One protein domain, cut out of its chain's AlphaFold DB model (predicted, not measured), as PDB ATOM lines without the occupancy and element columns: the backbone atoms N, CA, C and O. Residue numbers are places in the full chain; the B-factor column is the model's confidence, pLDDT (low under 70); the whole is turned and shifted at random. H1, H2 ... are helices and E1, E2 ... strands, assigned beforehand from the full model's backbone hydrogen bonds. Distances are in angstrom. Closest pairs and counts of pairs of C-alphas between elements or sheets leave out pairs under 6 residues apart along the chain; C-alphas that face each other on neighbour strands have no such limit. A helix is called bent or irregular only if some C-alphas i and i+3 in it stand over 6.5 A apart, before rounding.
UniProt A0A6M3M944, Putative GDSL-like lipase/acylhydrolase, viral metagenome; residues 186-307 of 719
ATOM      1  N   VAL A 186      17.395   7.126 -10.383       96.00
ATOM      2  CA  VAL A 186      17.402   5.907 -11.206       96.00
ATOM      3  C   VAL A 186      16.792   4.734 -10.447       96.00
ATOM      4  O   VAL A 186      17.204   4.436  -9.323       96.00
ATOM      5  N   ILE A 187      15.829   4.061 -11.076       97.62
ATOM      6  CA  ILE A 187      15.241   2.803 -10.608       97.62
ATOM      7  C   ILE A 187      15.934   1.645 -11.313       97.62
ATOM      8  O   ILE A 187      15.977   1.588 -12.545       97.62
ATOM      9  N   ASP A 188      16.443   0.699 -10.529       96.56
ATOM     10  CA  ASP A 188      16.970  -0.555 -11.050       96.56
ATOM     11  C   ASP A 188      15.826  -1.553 -11.264       96.56
ATOM     12  O   ASP A 188      15.460  -2.316 -10.367       96.56
ATOM     13  N   LEU A 189      15.237  -1.492 -12.455       98.00
ATOM     14  CA  LEU A 189      14.180  -2.375 -12.925       98.00
ATOM     15  C   LEU A 189      14.754  -3.707 -13.424       98.00
ATOM     16  O   LEU A 189      14.287  -4.758 -13.003       98.00
ATOM     17  N   HIS A 190      15.776  -3.678 -14.284       96.81
ATOM     18  CA  HIS A 190      16.308  -4.845 -14.991       96.81
ATOM     19  C   HIS A 190      16.832  -5.925 -14.039       96.81
ATOM     20  O   HIS A 190      16.357  -7.058 -14.064       96.81
ATOM     21  N   TYR A 191      17.811  -5.589 -13.192       95.62
ATOM     22  CA  TYR A 191      18.476  -6.548 -12.302       95.62
ATOM     23  C   TYR A 191      17.976  -6.475 -10.861       95.62
ATOM     24  O   TYR A 191      18.115  -7.448 -10.117       95.62
ATOM     25  N   GLY A 192      17.390  -5.341 -10.472       95.38
ATOM     26  CA  GLY A 192      16.698  -5.175  -9.200       95.38
ATOM     27  C   GLY A 192      15.331  -5.852  -9.226       95.38
ATOM     28  O   GLY A 192      15.198  -7.017  -8.845       95.38
ATOM     29  N   THR A 193      14.310  -5.128  -9.685       97.12
ATOM     30  CA  THR A 193      12.912  -5.574  -9.604       97.12
ATOM     31  C   THR A 193      12.621  -6.831 -10.433       97.12
ATOM     32  O   THR A 193      11.917  -7.721  -9.963       97.12
ATOM     33  N   LEU A 194      13.154  -6.943 -11.651       97.75
ATOM     34  CA  LEU A 194      12.894  -8.070 -12.558       97.75
ATOM     35  C   LEU A 194      13.904  -9.215 -12.408       97.75
ATOM     36  O   LEU A 194      13.794 -10.221 -13.105       97.75
ATOM     37  N   ALA A 195      14.886  -9.079 -11.510       95.44
ATOM     38  CA  ALA A 195      15.898 -10.103 -11.241       95.44
ATOM     39  C   ALA A 195      16.658 -10.604 -12.490       95.44
ATOM     40  O   ALA A 195      17.107 -11.747 -12.522       95.44
ATOM     41  N   GLY A 196      16.787  -9.780 -13.535       94.50
ATOM     42  CA  GLY A 196      17.401 -10.171 -14.807       94.50
ATOM     43  C   GLY A 196      16.604 -11.214 -15.602       94.50
ATOM     44  O   GLY A 196      17.152 -11.783 -16.547       94.50
ATOM     45  N   THR A 197      15.338 -11.452 -15.243       94.94
ATOM     46  CA  THR A 197      14.490 -12.521 -15.783       94.94
ATOM     47  C   THR A 197      13.326 -11.958 -16.586       94.94
ATOM     48  O   THR A 197      12.487 -11.226 -16.063       94.94
ATOM     49  N   GLY A 198      13.272 -12.322 -17.865       93.94
ATOM     50  CA  GLY A 198      12.175 -12.026 -18.782       93.94
ATOM     51  C   GLY A 198      11.195 -13.193 -18.905       93.94
ATOM     52  O   GLY A 198      11.402 -14.262 -18.332       93.94
ATOM     53  N   TRP A 199      10.154 -12.997 -19.709       93.81
ATOM     54  CA  TRP A 199       9.171 -14.031 -20.040       93.81
ATOM     55  C   TRP A 199       9.797 -15.208 -20.812       93.81
ATOM     56  O   TRP A 199      10.755 -15.032 -21.580       93.81
ATOM     57  N   THR A 200       9.241 -16.410 -20.653       89.88
ATOM     58  CA  THR A 200       9.519 -17.570 -21.525       89.88
ATOM     59  C   THR A 200       8.230 -18.216 -22.014       89.88
ATOM     60  O   THR A 200       7.172 -18.007 -21.441       89.88
ATOM     61  N   SER A 201       8.306 -19.103 -23.009       88.62
ATOM     62  CA  SER A 201       7.149 -19.898 -23.445       88.62
ATOM     63  C   SER A 201       6.579 -20.838 -22.374       88.62
ATOM     64  O   SER A 201       5.521 -21.424 -22.588       88.62
ATOM     65  N   SER A 202       7.268 -21.003 -21.241       91.19
ATOM     66  CA  SER A 202       6.762 -21.728 -20.072       91.19
ATOM     67  C   SER A 202       5.938 -20.844 -19.134       91.19
ATOM     68  O   SER A 202       5.243 -21.380 -18.272       91.19
ATOM     69  N   ASP A 203       5.994 -19.515 -19.276       92.81
ATOM     70  CA  ASP A 203       5.111 -18.624 -18.533       92.81
ATOM     71  C   ASP A 203       3.658 -18.833 -18.975       92.81
ATOM     72  O   ASP A 203       3.365 -18.838 -20.173       92.81
ATOM     73  N   PRO A 204       2.717 -18.938 -18.020       92.75
ATOM     74  CA  PRO A 204       1.316 -19.203 -18.334       92.75
ATOM     75  C   PRO A 204       0.621 -18.028 -19.044       92.75
ATOM     76  O   PRO A 204      -0.461 -18.202 -19.600       92.75
ATOM     77  N   GLY A 205       1.227 -16.835 -19.018       91.75
ATOM     78  CA  GLY A 205       0.615 -15.599 -19.492       91.75
ATOM     79  C   GLY A 205      -0.566 -15.149 -18.623       91.75
ATOM     80  O   GLY A 205      -0.947 -15.800 -17.651       91.75
ATOM     81  N   GLY A 206      -1.130 -13.987 -18.954       95.25
ATOM     82  CA  GLY A 206      -2.223 -13.378 -18.194       95.25
ATOM     83  C   GLY A 206      -1.943 -13.275 -16.686       95.25
ATOM     84  O   GLY A 206      -0.822 -12.996 -16.250       95.25
ATOM     85  N   VAL A 207      -2.989 -13.488 -15.885       97.31
ATOM     86  CA  VAL A 207      -2.911 -13.536 -14.421       97.31
ATOM     87  C   VAL A 207      -3.240 -14.949 -13.957       97.31
ATOM     88  O   VAL A 207      -4.368 -15.415 -14.102       97.31
ATOM     89  N   VAL A 208      -2.258 -15.594 -13.343       97.06
ATOM     90  CA  VAL A 208      -2.379 -16.871 -12.650       97.06
ATOM     91  C   VAL A 208      -1.906 -16.687 -11.217       97.06
ATOM     92  O   VAL A 208      -0.931 -15.983 -10.951       97.06
ATOM     93  N   SER A 209      -2.613 -17.314 -10.279       97.31
ATOM     94  CA  SER A 209      -2.354 -17.144  -8.856       97.31
ATOM     95  C   SER A 209      -2.506 -18.426  -8.057       97.31
ATOM     96  O   SER A 209      -3.317 -19.288  -8.392       97.31
ATOM     97  N   THR A 210      -1.819 -18.470  -6.925       97.88
ATOM     98  CA  THR A 210      -2.030 -19.420  -5.833       97.88
ATOM     99  C   THR A 210      -2.094 -18.653  -4.509       97.88
ATOM    100  O   THR A 210      -1.751 -17.470  -4.454       97.88
ATOM    101  N   LEU A 211      -2.547 -19.304  -3.440       98.25
ATOM    102  CA  LEU A 211      -2.584 -18.719  -2.096       98.25
ATOM    103  C   LEU A 211      -1.569 -19.413  -1.199       98.25
ATOM    104  O   LEU A 211      -1.357 -20.622  -1.330       98.25
ATOM    105  N   THR A 212      -0.971 -18.675  -0.266       98.25
ATOM    106  CA  THR A 212      -0.154 -19.282   0.785       98.25
ATOM    107  C   THR A 212      -1.020 -20.089   1.752       98.25
ATOM    108  O   THR A 212      -2.111 -19.664   2.135       98.25
ATOM    109  N   THR A 213      -0.546 -21.264   2.165       98.12
ATOM    110  CA  THR A 213      -1.239 -22.125   3.149       98.12
ATOM    111  C   THR A 213      -0.800 -21.847   4.585       98.12
ATOM    112  O   THR A 213      -1.508 -22.194   5.529       98.12
ATOM    113  N   ALA A 214       0.348 -21.191   4.758       97.38
ATOM    114  CA  ALA A 214       0.855 -20.706   6.033       97.38
ATOM    115  C   ALA A 214       1.661 -19.416   5.827       97.38
ATOM    116  O   ALA A 214       2.074 -19.092   4.712       97.38
ATOM    117  N   GLY A 215       1.890 -18.675   6.913       96.44
ATOM    118  CA  GLY A 215       2.767 -17.507   6.871       96.44
ATOM    119  C   GLY A 215       4.234 -17.898   6.668       96.44
ATOM    120  O   GLY A 215       4.678 -18.931   7.168       96.44
ATOM    121  N   ALA A 216       4.990 -17.047   5.975       97.62
ATOM    122  CA  ALA A 216       6.434 -17.187   5.789       97.62
ATOM    123  C   ALA A 216       7.157 -16.006   6.453       97.62
ATOM    124  O   ALA A 216       6.782 -14.848   6.263       97.62
ATOM    125  N   ALA A 217       8.170 -16.290   7.273       97.50
ATOM    126  CA  ALA A 217       8.896 -15.269   8.024       97.50
ATOM    127  C   ALA A 217       9.952 -14.553   7.162       97.50
ATOM    128  O   ALA A 217      10.360 -15.034   6.110       97.50
ATOM    129  N   VAL A 218      10.435 -13.402   7.636       96.81
ATOM    130  CA  VAL A 218      11.640 -12.772   7.071       96.81
ATOM    131  C   VAL A 218      12.826 -13.749   7.134       96.81
ATOM    132  O   VAL A 218      12.902 -14.583   8.037       96.81
ATOM    133  N   ASN A 219      13.760 -13.640   6.192       94.25
ATOM    134  CA  ASN A 219      14.952 -14.484   6.056       94.25
ATOM    135  C   ASN A 219      14.700 -15.962   5.690       94.25
ATOM    136  O   ASN A 219      15.659 -16.737   5.627       94.25
ATOM    137  N   THR A 220      13.463 -16.372   5.390       95.06
ATOM    138  CA  THR A 220      13.180 -17.691   4.794       95.06
ATOM    139  C   THR A 220      13.134 -17.608   3.267       95.06
ATOM    140  O   THR A 220      12.992 -16.526   2.699       95.06
ATOM    141  N   THR A 221      13.276 -18.747   2.586       95.38
ATOM    142  CA  THR A 221      13.158 -18.854   1.116       95.38
ATOM    143  C   THR A 221      11.911 -19.603   0.667       95.38
ATOM    144  O   THR A 221      11.575 -19.575  -0.509       95.38
ATOM    145  N   ASP A 222      11.240 -20.299   1.580       96.62
ATOM    146  CA  ASP A 222      10.191 -21.256   1.245       96.62
ATOM    147  C   ASP A 222       8.818 -20.664   1.555       96.62
ATOM    148  O   ASP A 222       8.565 -20.202   2.671       96.62
ATOM    149  N   ILE A 223       7.938 -20.693   0.554       97.62
ATOM    150  CA  ILE A 223       6.556 -20.232   0.642       97.62
ATOM    151  C   ILE A 223       5.638 -21.439   0.404       97.62
ATOM    152  O   ILE A 223       5.540 -21.915  -0.732       97.62
ATOM    153  N   PRO A 224       4.970 -21.961   1.446       97.94
ATOM    154  CA  PRO A 224       3.998 -23.033   1.282       97.94
ATOM    155  C   PRO A 224       2.724 -22.477   0.639       97.94
ATOM    156  O   PRO A 224       2.191 -21.453   1.073       97.94
ATOM    157  N   VAL A 225       2.242 -23.137  -0.412       98.25
ATOM    158  CA  VAL A 225       1.120 -22.682  -1.243       98.25
ATOM    159  C   VAL A 225       0.096 -23.791  -1.465       98.25
ATOM    160  O   VAL A 225       0.360 -24.961  -1.216       98.25
ATOM    161  N   VAL A 226      -1.096 -23.431  -1.938       98.12
ATOM    162  CA  VAL A 226      -2.160 -24.403  -2.245       98.12
ATOM    163  C   VAL A 226      -1.770 -25.300  -3.423       98.12
ATOM    164  O   VAL A 226      -2.030 -26.500  -3.413       98.12
ATOM    165  N   SER A 227      -1.144 -24.723  -4.448       96.12
ATOM    166  CA  SER A 227      -0.695 -25.437  -5.644       96.12
ATOM    167  C   SER A 227       0.507 -24.749  -6.283       96.12
ATOM    168  O   SER A 227       0.583 -23.518  -6.298       96.12
ATOM    169  N   THR A 228       1.409 -25.556  -6.839       96.62
ATOM    170  CA  THR A 228       2.562 -25.139  -7.651       96.62
ATOM    171  C   THR A 228       2.392 -25.469  -9.138       96.62
ATOM    172  O   THR A 228       3.298 -25.204  -9.920       96.62
ATOM    173  N   ALA A 229       1.249 -26.035  -9.548       93.12
ATOM    174  CA  ALA A 229       1.066 -26.663 -10.864       93.12
ATOM    175  C   ALA A 229       1.269 -25.727 -12.070       93.12
ATOM    176  O   ALA A 229       1.569 -26.192 -13.164       93.12
ATOM    177  N   THR A 230       1.098 -24.421 -11.879       90.25
ATOM    178  CA  THR A 230       1.230 -23.394 -12.924       90.25
ATOM    179  C   THR A 230       2.538 -22.607 -12.840       90.25
ATOM    180  O   THR A 230       2.694 -21.611 -13.544       90.25
ATOM    181  N   TYR A 231       3.448 -23.012 -11.950       96.25
ATOM    182  CA  TYR A 231       4.747 -22.379 -11.752       96.25
ATOM    183  C   TYR A 231       5.872 -23.289 -12.243       96.25
ATOM    184  O   TYR A 231       5.724 -24.511 -12.275       96.25
ATOM    185  N   TYR A 232       7.020 -22.707 -12.593       95.38
ATOM    186  CA  TYR A 232       8.208 -23.456 -13.014       95.38
ATOM    187  C   TYR A 232       9.499 -22.830 -12.469       95.38
ATOM    188  O   TYR A 232       9.540 -21.659 -12.102       95.38
ATOM    189  N   VAL A 233      10.572 -23.622 -12.399       94.38
ATOM    190  CA  VAL A 233      11.886 -23.156 -11.925       94.38
ATOM    191  C   VAL A 233      12.470 -22.127 -12.895       94.38
ATOM    192  O   VAL A 233      12.546 -22.370 -14.096       94.38
ATOM    193  N   GLY A 234      12.907 -20.985 -12.368       93.06
ATOM    194  CA  GLY A 234      13.397 -19.839 -13.134       93.06
ATOM    195  C   GLY A 234      12.316 -18.821 -13.508       93.06
ATOM    196  O   GLY A 234      12.644 -17.798 -14.097       93.06
ATOM    197  N   GLN A 235      11.050 -19.060 -13.156       96.12
ATOM    198  CA  GLN A 235       9.969 -18.102 -13.384       96.12
ATOM    199  C   GLN A 235      10.086 -16.887 -12.460       96.12
ATOM    200  O   GLN A 235      10.298 -17.056 -11.258       96.12
ATOM    201  N   LEU A 236       9.877 -15.677 -12.988       97.75
ATOM    202  CA  LEU A 236       9.686 -14.478 -12.170       97.75
ATOM    203  C   LEU A 236       8.253 -14.448 -11.614       97.75
ATOM    204  O   LEU A 236       7.277 -14.522 -12.364       97.75
ATOM    205  N   ILE A 237       8.128 -14.309 -10.298       98.44
ATOM    206  CA  ILE A 237       6.841 -14.238  -9.597       98.44
ATOM    207  C   ILE A 237       6.761 -12.986  -8.731       98.44
ATOM    208  O   ILE A 237       7.779 -12.366  -8.412       98.44
ATOM    209  N   CYS A 238       5.546 -12.635  -8.313       98.44
ATOM    210  CA  CYS A 238       5.325 -11.604  -7.307       98.44
ATOM    211  C   CYS A 238       4.281 -12.015  -6.269       98.44
ATOM    212  O   CYS A 238       3.382 -12.800  -6.558       98.44
ATOM    213  N   TRP A 239       4.372 -11.469  -5.062       98.38
ATOM    214  CA  TRP A 239       3.436 -11.752  -3.968       98.38
ATOM    215  C   TRP A 239       3.131 -10.496  -3.166       98.38
ATOM    216  O   TRP A 239       3.924  -9.554  -3.162       98.38
ATOM    217  N   LEU A 240       1.994 -10.503  -2.470       97.88
ATOM    218  CA  LEU A 240       1.648  -9.465  -1.502       97.88
ATOM    219  C   LEU A 240       2.276  -9.795  -0.140       97.88
ATOM    220  O   LEU A 240       1.976 -10.834   0.451       97.88
ATOM    221  N   ALA A 241       3.148  -8.923   0.357       98.12
ATOM    222  CA  ALA A 241       3.773  -9.063   1.669       98.12
ATOM    223  C   ALA A 241       2.933  -8.405   2.783       98.12
ATOM    224  O   ALA A 241       1.941  -7.718   2.530       98.12
ATOM    225  N   SER A 242       3.324  -8.630   4.039       97.06
ATOM    226  CA  SER A 242       2.601  -8.162   5.232       97.06
ATOM    227  C   SER A 242       2.569  -6.636   5.406       97.06
ATOM    228  O   SER A 242       1.699  -6.123   6.104       97.06
ATOM    229  N   ASP A 243       3.455  -5.902   4.732       95.94
ATOM    230  CA  ASP A 243       3.450  -4.435   4.656       95.94
ATOM    231  C   ASP A 243       2.486  -3.884   3.580       95.94
ATOM    232  O   ASP A 243       2.424  -2.679   3.318       95.94
ATOM    233  N   GLY A 244       1.729  -4.776   2.935       95.94
ATOM    234  CA  GLY A 244       0.768  -4.460   1.890       95.94
ATOM    235  C   GLY A 244       1.402  -4.103   0.546       95.94
ATOM    236  O   GLY A 244       0.686  -3.598  -0.326       95.94
ATOM    237  N   GLN A 245       2.711  -4.300   0.360       98.06
ATOM    238  CA  GLN A 245       3.415  -4.081  -0.905       98.06
ATOM    239  C   GLN A 245       3.677  -5.386  -1.658       98.06
ATOM    240  O   GLN A 245       3.718  -6.470  -1.074       98.06
ATOM    241  N   TYR A 246       3.869  -5.273  -2.971       98.56
ATOM    242  CA  TYR A 246       4.282  -6.387  -3.809       98.56
ATOM    243  C   TYR A 246       5.808  -6.486  -3.899       98.56
ATOM    244  O   TYR A 246       6.514  -5.478  -4.022       98.56
ATOM    245  N   TYR A 247       6.304  -7.719  -3.847       98.50
ATOM    246  CA  TYR A 247       7.718  -8.079  -3.956       98.50
ATOM    247  C   TYR A 247       7.918  -9.101  -5.069       98.50
ATOM    248  O   TYR A 247       6.969  -9.786  -5.447       98.50
ATOM    249  N   THR A 248       9.143  -9.196  -5.586       98.06
ATOM    250  CA  THR A 248       9.513 -10.086  -6.692       98.06
ATOM    251  C   THR A 248      10.713 -10.965  -6.343       98.06
ATOM    252  O   THR A 248      11.617 -10.578  -5.596       98.06
ATOM    253  N   ALA A 249      10.722 -12.168  -6.907       97.19
ATOM    254  CA  ALA A 249      11.825 -13.123  -6.861       97.19
ATOM    255  C   ALA A 249      11.622 -14.167  -7.962       97.19
ATOM    256  O   ALA A 249      10.526 -14.277  -8.523       97.19
ATOM    257  N   THR A 250      12.658 -14.946  -8.262       96.50
ATOM    258  CA  THR A 250      12.515 -16.085  -9.171       96.50
ATOM    259  C   THR A 250      12.279 -17.370  -8.391       96.50
ATOM    260  O   THR A 250      12.780 -17.542  -7.281       96.50
ATOM    261  N   VAL A 251      11.549 -18.312  -8.980       96.69
ATOM    262  CA  VAL A 251      11.368 -19.651  -8.408       96.69
ATOM    263  C   VAL A 251      12.686 -20.428  -8.508       96.69
ATOM    264  O   VAL A 251      13.111 -20.787  -9.602       96.69
ATOM    265  N   GLY A 252      13.337 -20.704  -7.380       94.31
ATOM    266  CA  GLY A 252      14.563 -21.505  -7.307       94.31
ATOM    267  C   GLY A 252      14.305 -23.016  -7.305       94.31
ATOM    268  O   GLY A 252      15.084 -23.775  -7.874       94.31
ATOM    269  N   ALA A 253      13.207 -23.471  -6.689       94.81
ATOM    270  CA  ALA A 253      12.765 -24.868  -6.735       94.81
ATOM    271  C   ALA A 253      11.262 -25.008  -6.437       94.81
ATOM    272  O   ALA A 253      10.664 -24.158  -5.777       94.81
ATOM    273  N   LEU A 254      10.672 -26.123  -6.871       96.12
ATOM    274  CA  LEU A 254       9.328 -26.559  -6.482       96.12
ATOM    275  C   LEU A 254       9.458 -27.836  -5.648       96.12
ATOM    276  O   LEU A 254      10.029 -28.818  -6.122       96.12
ATOM    277  N   LEU A 255       8.977 -27.817  -4.403       95.00
ATOM    278  CA  LEU A 255       9.126 -28.938  -3.466       95.00
ATOM    279  C   LEU A 255       7.795 -29.671  -3.248       95.00
ATOM    280  O   LEU A 255       6.714 -29.128  -3.496       95.00
ATOM    281  N   ALA A 256       7.880 -30.900  -2.732       89.81
ATOM    282  CA  ALA A 256       6.718 -31.654  -2.266       89.81
ATOM    283  C   ALA A 256       6.028 -30.940  -1.084       89.81
ATOM    284  O   ALA A 256       6.696 -30.300  -0.273       89.81
ATOM    285  N   GLY A 257       4.698 -31.057  -0.975       86.81
ATOM    286  CA  GLY A 257       3.906 -30.334   0.035       86.81
ATOM    287  C   GLY A 257       3.448 -28.940  -0.419       86.81
ATOM    288  O   GLY A 257       3.391 -28.029   0.399       86.81
ATOM    289  N   PRO A 258       3.050 -28.819  -1.697       94.56
ATOM    290  CA  PRO A 258       3.266 -27.668  -2.600       94.56
ATOM    291  C   PRO A 258       3.986 -26.457  -1.982       94.56
ATOM    292  O   PRO A 258       3.369 -25.568  -1.403       94.56
ATOM    293  N   ILE A 259       5.307 -26.386  -2.159       97.81
ATOM    294  CA  ILE A 259       6.125 -25.260  -1.684       97.81
ATOM    295  C   ILE A 259       6.863 -24.635  -2.865       97.81
ATOM    296  O   ILE A 259       7.531 -25.337  -3.629       97.81
ATOM    297  N   ILE A 260       6.779 -23.309  -2.978       97.88
ATOM    298  CA  ILE A 260       7.625 -22.516  -3.871       97.88
ATOM    299  C   ILE A 260       8.848 -22.075  -3.072       97.88
ATOM    300  O   ILE A 260       8.730 -21.301  -2.123       97.88
ATOM    301  N   ARG A 261      10.031 -22.549  -3.461       96.62
ATOM    302  CA  ARG A 261      11.299 -22.030  -2.951       96.62
ATOM    303  C   ARG A 261      11.766 -20.892  -3.842       96.62
ATOM    304  O   ARG A 261      11.971 -21.089  -5.038       96.62
ATOM    305  N   LEU A 262      11.955 -19.721  -3.256       96.94
ATOM    306  CA  LEU A 262      12.513 -18.544  -3.903       96.94
ATOM    307  C   LEU A 262      14.023 -18.677  -4.113       96.94
ATOM    308  O   LEU A 262      14.724 -19.357  -3.365       96.94
ATOM    309  N   ASP A 263      14.539 -17.946  -5.096       94.62
ATOM    310  CA  ASP A 263      15.970 -17.796  -5.347       94.62
ATOM    311  C   ASP A 263      16.697 -16.947  -4.301       94.62
ATOM    312  O   ASP A 263      17.921 -16.864  -4.345       94.62
ATOM    313  N   ARG A 264      15.966 -16.295  -3.396       93.81
ATOM    314  CA  ARG A 264      16.475 -15.357  -2.393       93.81
ATOM    315  C   ARG A 264      15.613 -15.381  -1.138       93.81
ATOM    316  O   ARG A 264      14.468 -15.826  -1.156       93.81
ATOM    317  N   GLN A 265      16.164 -14.859  -0.051       94.31
ATOM    318  CA  GLN A 265      15.443 -14.717   1.208       94.31
ATOM    319  C   GLN A 265      14.396 -13.597   1.161       94.31
ATOM    320  O   GLN A 265      14.619 -12.542   0.563       94.31
ATOM    321  N   LEU A 266      13.276 -13.817   1.850       96.06
ATOM    322  CA  LEU A 266      12.246 -12.813   2.082       96.06
ATOM    323  C   LEU A 266      12.791 -11.665   2.933       96.06
ATOM    324  O   LEU A 266      13.340 -11.888   4.009       96.06
ATOM    325  N   THR A 267      12.587 -10.430   2.479       94.38
ATOM    326  CA  THR A 267      12.907  -9.214   3.248       94.38
ATOM    327  C   THR A 267      11.736  -8.738   4.105       94.38
ATOM    328  O   THR A 267      11.940  -8.023   5.081       94.38
ATOM    329  N   VAL A 268      10.519  -9.168   3.766       97.75
ATOM    330  CA  VAL A 268       9.281  -8.911   4.504       97.75
ATOM    331  C   VAL A 268       8.500 -10.214   4.593       97.75
ATOM    332  O   VAL A 268       8.503 -11.016   3.657       97.75
ATOM    333  N   SER A 269       7.857 -10.443   5.736       97.81
ATOM    334  CA  SER A 269       7.051 -11.641   5.953       97.81
ATOM    335  C   SER A 269       5.824 -11.688   5.040       97.81
ATOM    336  O   SER A 269       5.313 -10.665   4.581       97.81
ATOM    337  N   ILE A 270       5.318 -12.895   4.811       98.12
ATOM    338  CA  ILE A 270       4.095 -13.158   4.055       98.12
ATOM    339  C   ILE A 270       3.057 -13.725   5.019       98.12
ATOM    340  O   ILE A 270       3.361 -14.618   5.811       98.12
ATOM    341  N   ALA A 271       1.833 -13.203   4.972       97.38
ATOM    342  CA  ALA A 271       0.728 -13.714   5.776       97.38
ATOM    343  C   ALA A 271       0.191 -15.046   5.219       97.38
ATOM    344  O   ALA A 271       0.365 -15.355   4.040       97.38
ATOM    345  N   SER A 272      -0.492 -15.831   6.057       97.44
ATOM    346  CA  SER A 272      -1.278 -16.975   5.574       97.44
ATOM    347  C   SER A 272      -2.452 -16.485   4.717       97.44
ATOM    348  O   SER A 272      -3.061 -15.466   5.045       97.44
ATOM    349  N   GLY A 273      -2.759 -17.184   3.622       97.75
ATOM    350  CA  GLY A 273      -3.781 -16.781   2.653       97.75
ATOM    351  C   GLY A 273      -3.377 -15.617   1.740       97.75
ATOM    352  O   GLY A 273      -4.214 -15.121   0.988       97.75
ATOM    353  N   ALA A 274      -2.121 -15.165   1.785       97.94
ATOM    354  CA  ALA A 274      -1.630 -14.126   0.890       97.94
ATOM    355  C   ALA A 274      -1.517 -14.659  -0.549       97.94
ATOM    356  O   ALA A 274      -1.118 -15.811  -0.753       97.94
ATOM    357  N   PRO A 275      -1.837 -13.843  -1.564       98.06
ATOM    358  CA  PRO A 275      -1.747 -14.283  -2.942       98.06
ATOM    359  C   PRO A 275      -0.320 -14.192  -3.499       98.06
ATOM    360  O   PRO A 275       0.417 -13.229  -3.256       98.06
ATOM    361  N   VAL A 276       0.028 -15.194  -4.303       98.38
ATOM    362  CA  VAL A 276       1.256 -15.291  -5.099       98.38
ATOM    363  C   VAL A 276       0.848 -15.391  -6.566       98.38
ATOM    364  O   VAL A 276      -0.071 -16.136  -6.891       98.38
ATOM    365  N   TYR A 277       1.516 -14.662  -7.457       98.56
ATOM    366  CA  TYR A 277       1.164 -14.522  -8.872       98.56
ATOM    367  C   TYR A 277       2.363 -14.803  -9.781       98.56
ATOM    368  O   TYR A 277       3.506 -14.546  -9.392       98.56
ATOM    369  N   ASN A 278       2.117 -15.268 -11.011       98.12
ATOM    370  CA  ASN A 278       3.102 -15.086 -12.085       98.12
ATOM    371  C   ASN A 278       3.335 -13.583 -12.314       98.12
ATOM    372  O   ASN A 278       2.444 -12.775 -12.048       98.12
ATOM    373  N   PHE A 279       4.509 -13.190 -12.806       98.38
ATOM    374  CA  PHE A 279       4.792 -11.773 -13.053       98.38
ATOM    375  C   PHE A 279       4.301 -11.291 -14.428       98.38
ATOM    376  O   PHE A 279       3.708 -10.217 -14.539       98.38
ATOM    377  N   TYR A 280       4.558 -12.067 -15.483       97.12
ATOM    378  CA  TYR A 280       4.360 -11.640 -16.871       97.12
ATOM    379  C   TYR A 280       2.989 -12.023 -17.431       97.12
ATOM    380  O   TYR A 280       2.574 -13.177 -17.335       97.12
ATOM    381  N   ALA A 281       2.319 -11.072 -18.087       95.62
ATOM    382  CA  ALA A 281       1.107 -11.338 -18.860       95.62
ATOM    383  C   ALA A 281       1.423 -11.877 -20.262       95.62
ATOM    384  O   ALA A 281       0.650 -12.661 -20.809       95.62
ATOM    385  N   ASN A 282       2.531 -11.422 -20.849       93.06
ATOM    386  CA  ASN A 282       3.038 -11.827 -22.159       93.06
ATOM    387  C   ASN A 282       4.551 -11.543 -22.255       93.06
ATOM    388  O   ASN A 282       5.184 -11.170 -21.269       93.06
ATOM    389  N   ASP A 283       5.116 -11.699 -23.450       89.75
ATOM    390  CA  ASP A 283       6.551 -11.590 -23.744       89.75
ATOM    391  C   ASP A 283       7.161 -10.182 -23.627       89.75
ATOM    392  O   ASP A 283       8.385 -10.031 -23.682       89.75
ATOM    393  N   ALA A 284       6.336  -9.150 -23.448       91.00
ATOM    394  CA  ALA A 284       6.788  -7.768 -23.323       91.00
ATOM    395  C   ALA A 284       6.259  -7.049 -22.073       91.00
ATOM    396  O   ALA A 284       6.799  -6.001 -21.716       91.00
ATOM    397  N   HIS A 285       5.235  -7.588 -21.405       94.38
ATOM    398  CA  HIS A 285       4.492  -6.867 -20.372       94.38
ATOM    399  C   HIS A 285       4.268  -7.700 -19.112       94.38
ATOM    400  O   HIS A 285       3.909  -8.882 -19.160       94.38
ATOM    401  N   ALA A 286       4.404  -7.031 -17.969       97.19
ATOM    402  CA  ALA A 286       3.898  -7.528 -16.701       97.19
ATOM    403  C   ALA A 286       2.367  -7.696 -16.748       97.19
ATOM    404  O   ALA A 286       1.679  -7.089 -17.572       97.19
ATOM    405  N   ASN A 287       1.824  -8.510 -15.847       97.62
ATOM    406  CA  ASN A 287       0.406  -8.440 -15.510       97.62
ATOM    407  C   ASN A 287       0.155  -7.349 -14.456       97.62
ATOM    408  O   ASN A 287       1.096  -6.733 -13.953       97.62
ATOM    409  N   THR A 288      -1.107  -7.122 -14.086       97.75
ATOM    410  CA  THR A 288      -1.498  -6.098 -13.101       97.75
ATOM    411  C   THR A 288      -0.691  -6.163 -11.798       97.75
ATOM    412  O   THR A 288      -0.287  -5.131 -11.263       97.75
ATOM    413  N   PHE A 289      -0.400  -7.360 -11.284       98.44
ATOM    414  CA  PHE A 289       0.345  -7.521 -10.032       98.44
ATOM    415  C   PHE A 289       1.854  -7.351 -10.220       98.44
ATOM    416  O   PHE A 289       2.506  -6.772  -9.350       98.44
ATOM    417  N   GLY A 290       2.391  -7.749 -11.373       98.44
ATOM    418  CA  GLY A 290       3.762  -7.425 -11.752       98.44
ATOM    419  C   GLY A 290       3.979  -5.912 -11.894       98.44
ATOM    420  O   GLY A 290       4.939  -5.376 -11.340       98.44
ATOM    421  N   TYR A 291       3.047  -5.184 -12.521       98.62
ATOM    422  CA  TYR A 291       3.072  -3.716 -12.566       98.62
ATOM    423  C   TYR A 291       2.991  -3.087 -11.172       98.62
ATOM    424  O   TYR A 291       3.736  -2.150 -10.871       98.62
ATOM    425  N   ASN A 292       2.144  -3.626 -10.289       98.62
ATOM    426  CA  ASN A 292       2.076  -3.168  -8.902       98.62
ATOM    427  C   ASN A 292       3.399  -3.385  -8.159       98.62
ATOM    428  O   ASN A 292       3.811  -2.516  -7.389       98.62
ATOM    429  N   ALA A 293       4.076  -4.510  -8.407       98.69
ATOM    430  CA  ALA A 293       5.388  -4.800  -7.842       98.69
ATOM    431  C   ALA A 293       6.456  -3.819  -8.336       98.69
ATOM    432  O   ALA A 293       7.260  -3.357  -7.532       98.69
ATOM    433  N   VAL A 294       6.420  -3.430  -9.615       98.69
ATOM    434  CA  VAL A 294       7.307  -2.393 -10.170       98.69
ATOM    435  C   VAL A 294       7.077  -1.039  -9.512       98.69
ATOM    436  O   VAL A 294       8.037  -0.378  -9.120       98.69
ATOM    437  N   ALA A 295       5.819  -0.632  -9.342       98.62
ATOM    438  CA  ALA A 295       5.489   0.628  -8.686       98.62
ATOM    439  C   ALA A 295       5.913   0.643  -7.206       98.62
ATOM    440  O   ALA A 295       6.537   1.603  -6.753       98.62
ATOM    441  N   ASP A 296       5.604  -0.421  -6.455       98.69
ATOM    442  CA  ASP A 296       5.981  -0.526  -5.042       98.69
ATOM    443  C   ASP A 296       7.512  -0.573  -4.880       98.69
ATOM    444  O   ASP A 296       8.062   0.121  -4.023       98.69
ATOM    445  N   ASP A 297       8.223  -1.324  -5.730       98.50
ATOM    446  CA  ASP A 297       9.683  -1.395  -5.669       98.50
ATOM    447  C   ASP A 297      10.356  -0.075  -6.039       98.50
ATOM    448  O   ASP A 297      11.288   0.345  -5.354       98.50
ATOM    449  N   ALA A 298       9.842   0.638  -7.045       98.38
ATOM    450  CA  ALA A 298      10.334   1.967  -7.385       98.38
ATOM    451  C   ALA A 298      10.241   2.921  -6.185       98.38
ATOM    452  O   ALA A 298      11.212   3.600  -5.856       98.38
ATOM    453  N   LEU A 299       9.110   2.930  -5.471       97.38
ATOM    454  CA  LEU A 299       8.948   3.748  -4.266       97.38
ATOM    455  C   LEU A 299       9.918   3.338  -3.150       97.38
ATOM    456  O   LEU A 299      10.493   4.212  -2.498       97.38
ATOM    457  N   ARG A 300      10.157   2.033  -2.952       95.69
ATOM    458  CA  ARG A 300      11.171   1.548  -1.999       95.69
ATOM    459  C   ARG A 300      12.571   2.022  -2.380       95.69
ATOM    460  O   ARG A 300      13.290   2.526  -1.517       95.69
ATOM    461  N   GLN A 301      12.944   1.914  -3.654       95.81
ATOM    462  CA  GLN A 301      14.246   2.357  -4.147       95.81
ATOM    463  C   GLN A 301      14.428   3.871  -3.970       95.81
ATOM    464  O   GLN A 301      15.438   4.290  -3.410       95.81
ATOM    465  N   LEU A 302      13.441   4.690  -4.345       93.75
ATOM    466  CA  LEU A 302      13.504   6.153  -4.193       93.75
ATOM    467  C   LEU A 302      13.536   6.598  -2.729       93.75
ATOM    468  O   LEU A 302      14.149   7.611  -2.403       93.75
ATOM    469  N   ASN A 303      12.892   5.843  -1.836       89.81
ATOM    470  CA  ASN A 303      12.939   6.130  -0.410       89.81
ATOM    471  C   ASN A 303      14.275   5.724   0.235       89.81
ATOM    472  O   ASN A 303      14.669   6.321   1.232       89.81
ATOM    473  N   ALA A 304      14.957   4.704  -0.289       87.69
ATOM    474  CA  ALA A 304      16.195   4.177   0.288       87.69
ATOM    475  C   ALA A 304      17.474   4.779  -0.323       87.69
ATOM    476  O   ALA A 304      18.532   4.761   0.315       87.69
ATOM    477  N   LYS A 305      17.409   5.275  -1.564       87.94
ATOM    478  CA  LYS A 305      18.575   5.727  -2.333       87.94
ATOM    479  C   LYS A 305      18.657   7.255  -2.378       87.94
ATOM    480  O   LYS A 305      17.651   7.951  -2.503       87.94
ATOM    481  N   ARG A 306      19.883   7.777  -2.292       90.19
ATOM    482  CA  ARG A 306      20.184   9.187  -2.568       90.19
ATOM    483  C   ARG A 306      20.296   9.366  -4.084       90.19
ATOM    484  O   ARG A 306      20.667   8.433  -4.800       90.19
ATOM    485  N   ILE A 307      20.001  10.571  -4.566       91.50
ATOM    486  CA  ILE A 307      20.355  10.979  -5.926       91.50
ATOM    487  C   ILE A 307      21.853  10.779  -6.095       91.50
ATOM    488  O   ILE A 307      22.629  11.045  -5.176       91.50
TER     489      ILE A 307
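Overview. This is residues 186 to 307 of the 719 residues of the protein "Putative GDSL-like lipase/acylhydrolase" of viral metagenome (UniProt A0A6M3M944). A single six-stranded sheet is curled like part of a barrel and folded back on itself into two leaves, E1, E6 and E3 facing E5 and E2, with the long strand E4 bending between them as the hinge. The long helix H2 packs on E3 and E4 with its residues 288 to 297 and then runs on beyond the sheet, with the short helix H1 touching it near the same end of the domain. The printed part has 122 residues, with two named helices and six named strands in the order H1, E1, E2, E3, E4, E5, E6, H2; the sheet's order is E1, E6, E3, E4, E5, E2, antiparallel throughout. The class is mixed, helices and strands, though under half of the residues are in named elements. The whole is compact, with a radius of gyration of the C-alphas of 13.5 A and spans of 45 by 32 by 20 A.

Along the chain. Across the sheet, E1 is residues 209 to 211, E6 residues 275 to 278, 10.4 A long, and E3 residues 236 to 240, 14.3 A from first to last C-alpha. E4, residues 246 to 255, is the longest strand at 23.1 A, from C-alpha 246 at (4.282, -6.387, -3.809) to C-alpha 255 at (9.126, -28.938, -3.466). E5 is residues 259 to 262, 9.5 A long, and E2 is residues 222 to 224. H2, residues 288 to 304, is 24.5 A long and ends with C-alpha 304 at (16.195, 4.177, 0.288). H1, residues 189 to 193, begins with C-alpha 189 at (14.180, -2.375, -12.925) and is neither bent nor irregular, but only just: C-alphas 190 and 193 are 6.4 A apart.

Arrangement. The sheet is strongly twisted, and E1 and E2 are its edge strands. E4 bends by 76 degrees at residue 252; its pairing is staggered, with E3 over residues 246 to 250 and with E5 over residues 251 to 255. E3 and E4 form a hairpin, with N 237 and O 249 at 3.0 A, and E4 and E5 form another, with N 252 and O 261 at 2.7 A. E3, E4 and E5 are a meander, each strand the antiparallel neighbour of the one before. E2 to E5 and E3 to E6 are each a Greek key, four strands in a row, three of them a meander, the first the antiparallel neighbour of the fourth. E6 and E3 stand at 159 degrees, with N 277 and O 238 at 2.8 A. E1 and E6 have N 210 and O 276 at 2.9 A, and E5 and E2 have N 223 and O 260 at 2.9 A. E3 and E5 are apart. H2 is on the sheet at a height of 6.6 A, over E4 and only just over E3, with 3 of its C-alphas falling there. It runs only just slantwise to the strands, at 32 degrees to E4 on the local plane. Its closest C-alphas to E4 are those of Ala 293 and Tyr 246, 4.5 A apart. H1 only grazes the sheet, with residues 192 to 193. H1 touches H2, which meets it with residues 293 to 297 alone; the closest C-alphas are those of Thr 193 and Val 294, 6.5 A apart. In H1 and H2 every O i to N i+4 pair is within hydrogen-bond range.

Size, cuts and confidence. The two C-alphas farthest apart are those of Ala 256 and Ile 307, at 44.9 A, while the first and last printed C-alphas, of Val 186 and Ile 307, are 7.9 A apart. The printed part has no cut. The links H1 to E1, E2 to E3 and E5 to E6 are long, with 15, 11 and 12 residues. The mean pLDDT of the printed part is 95.9, and no printed residue is under 70.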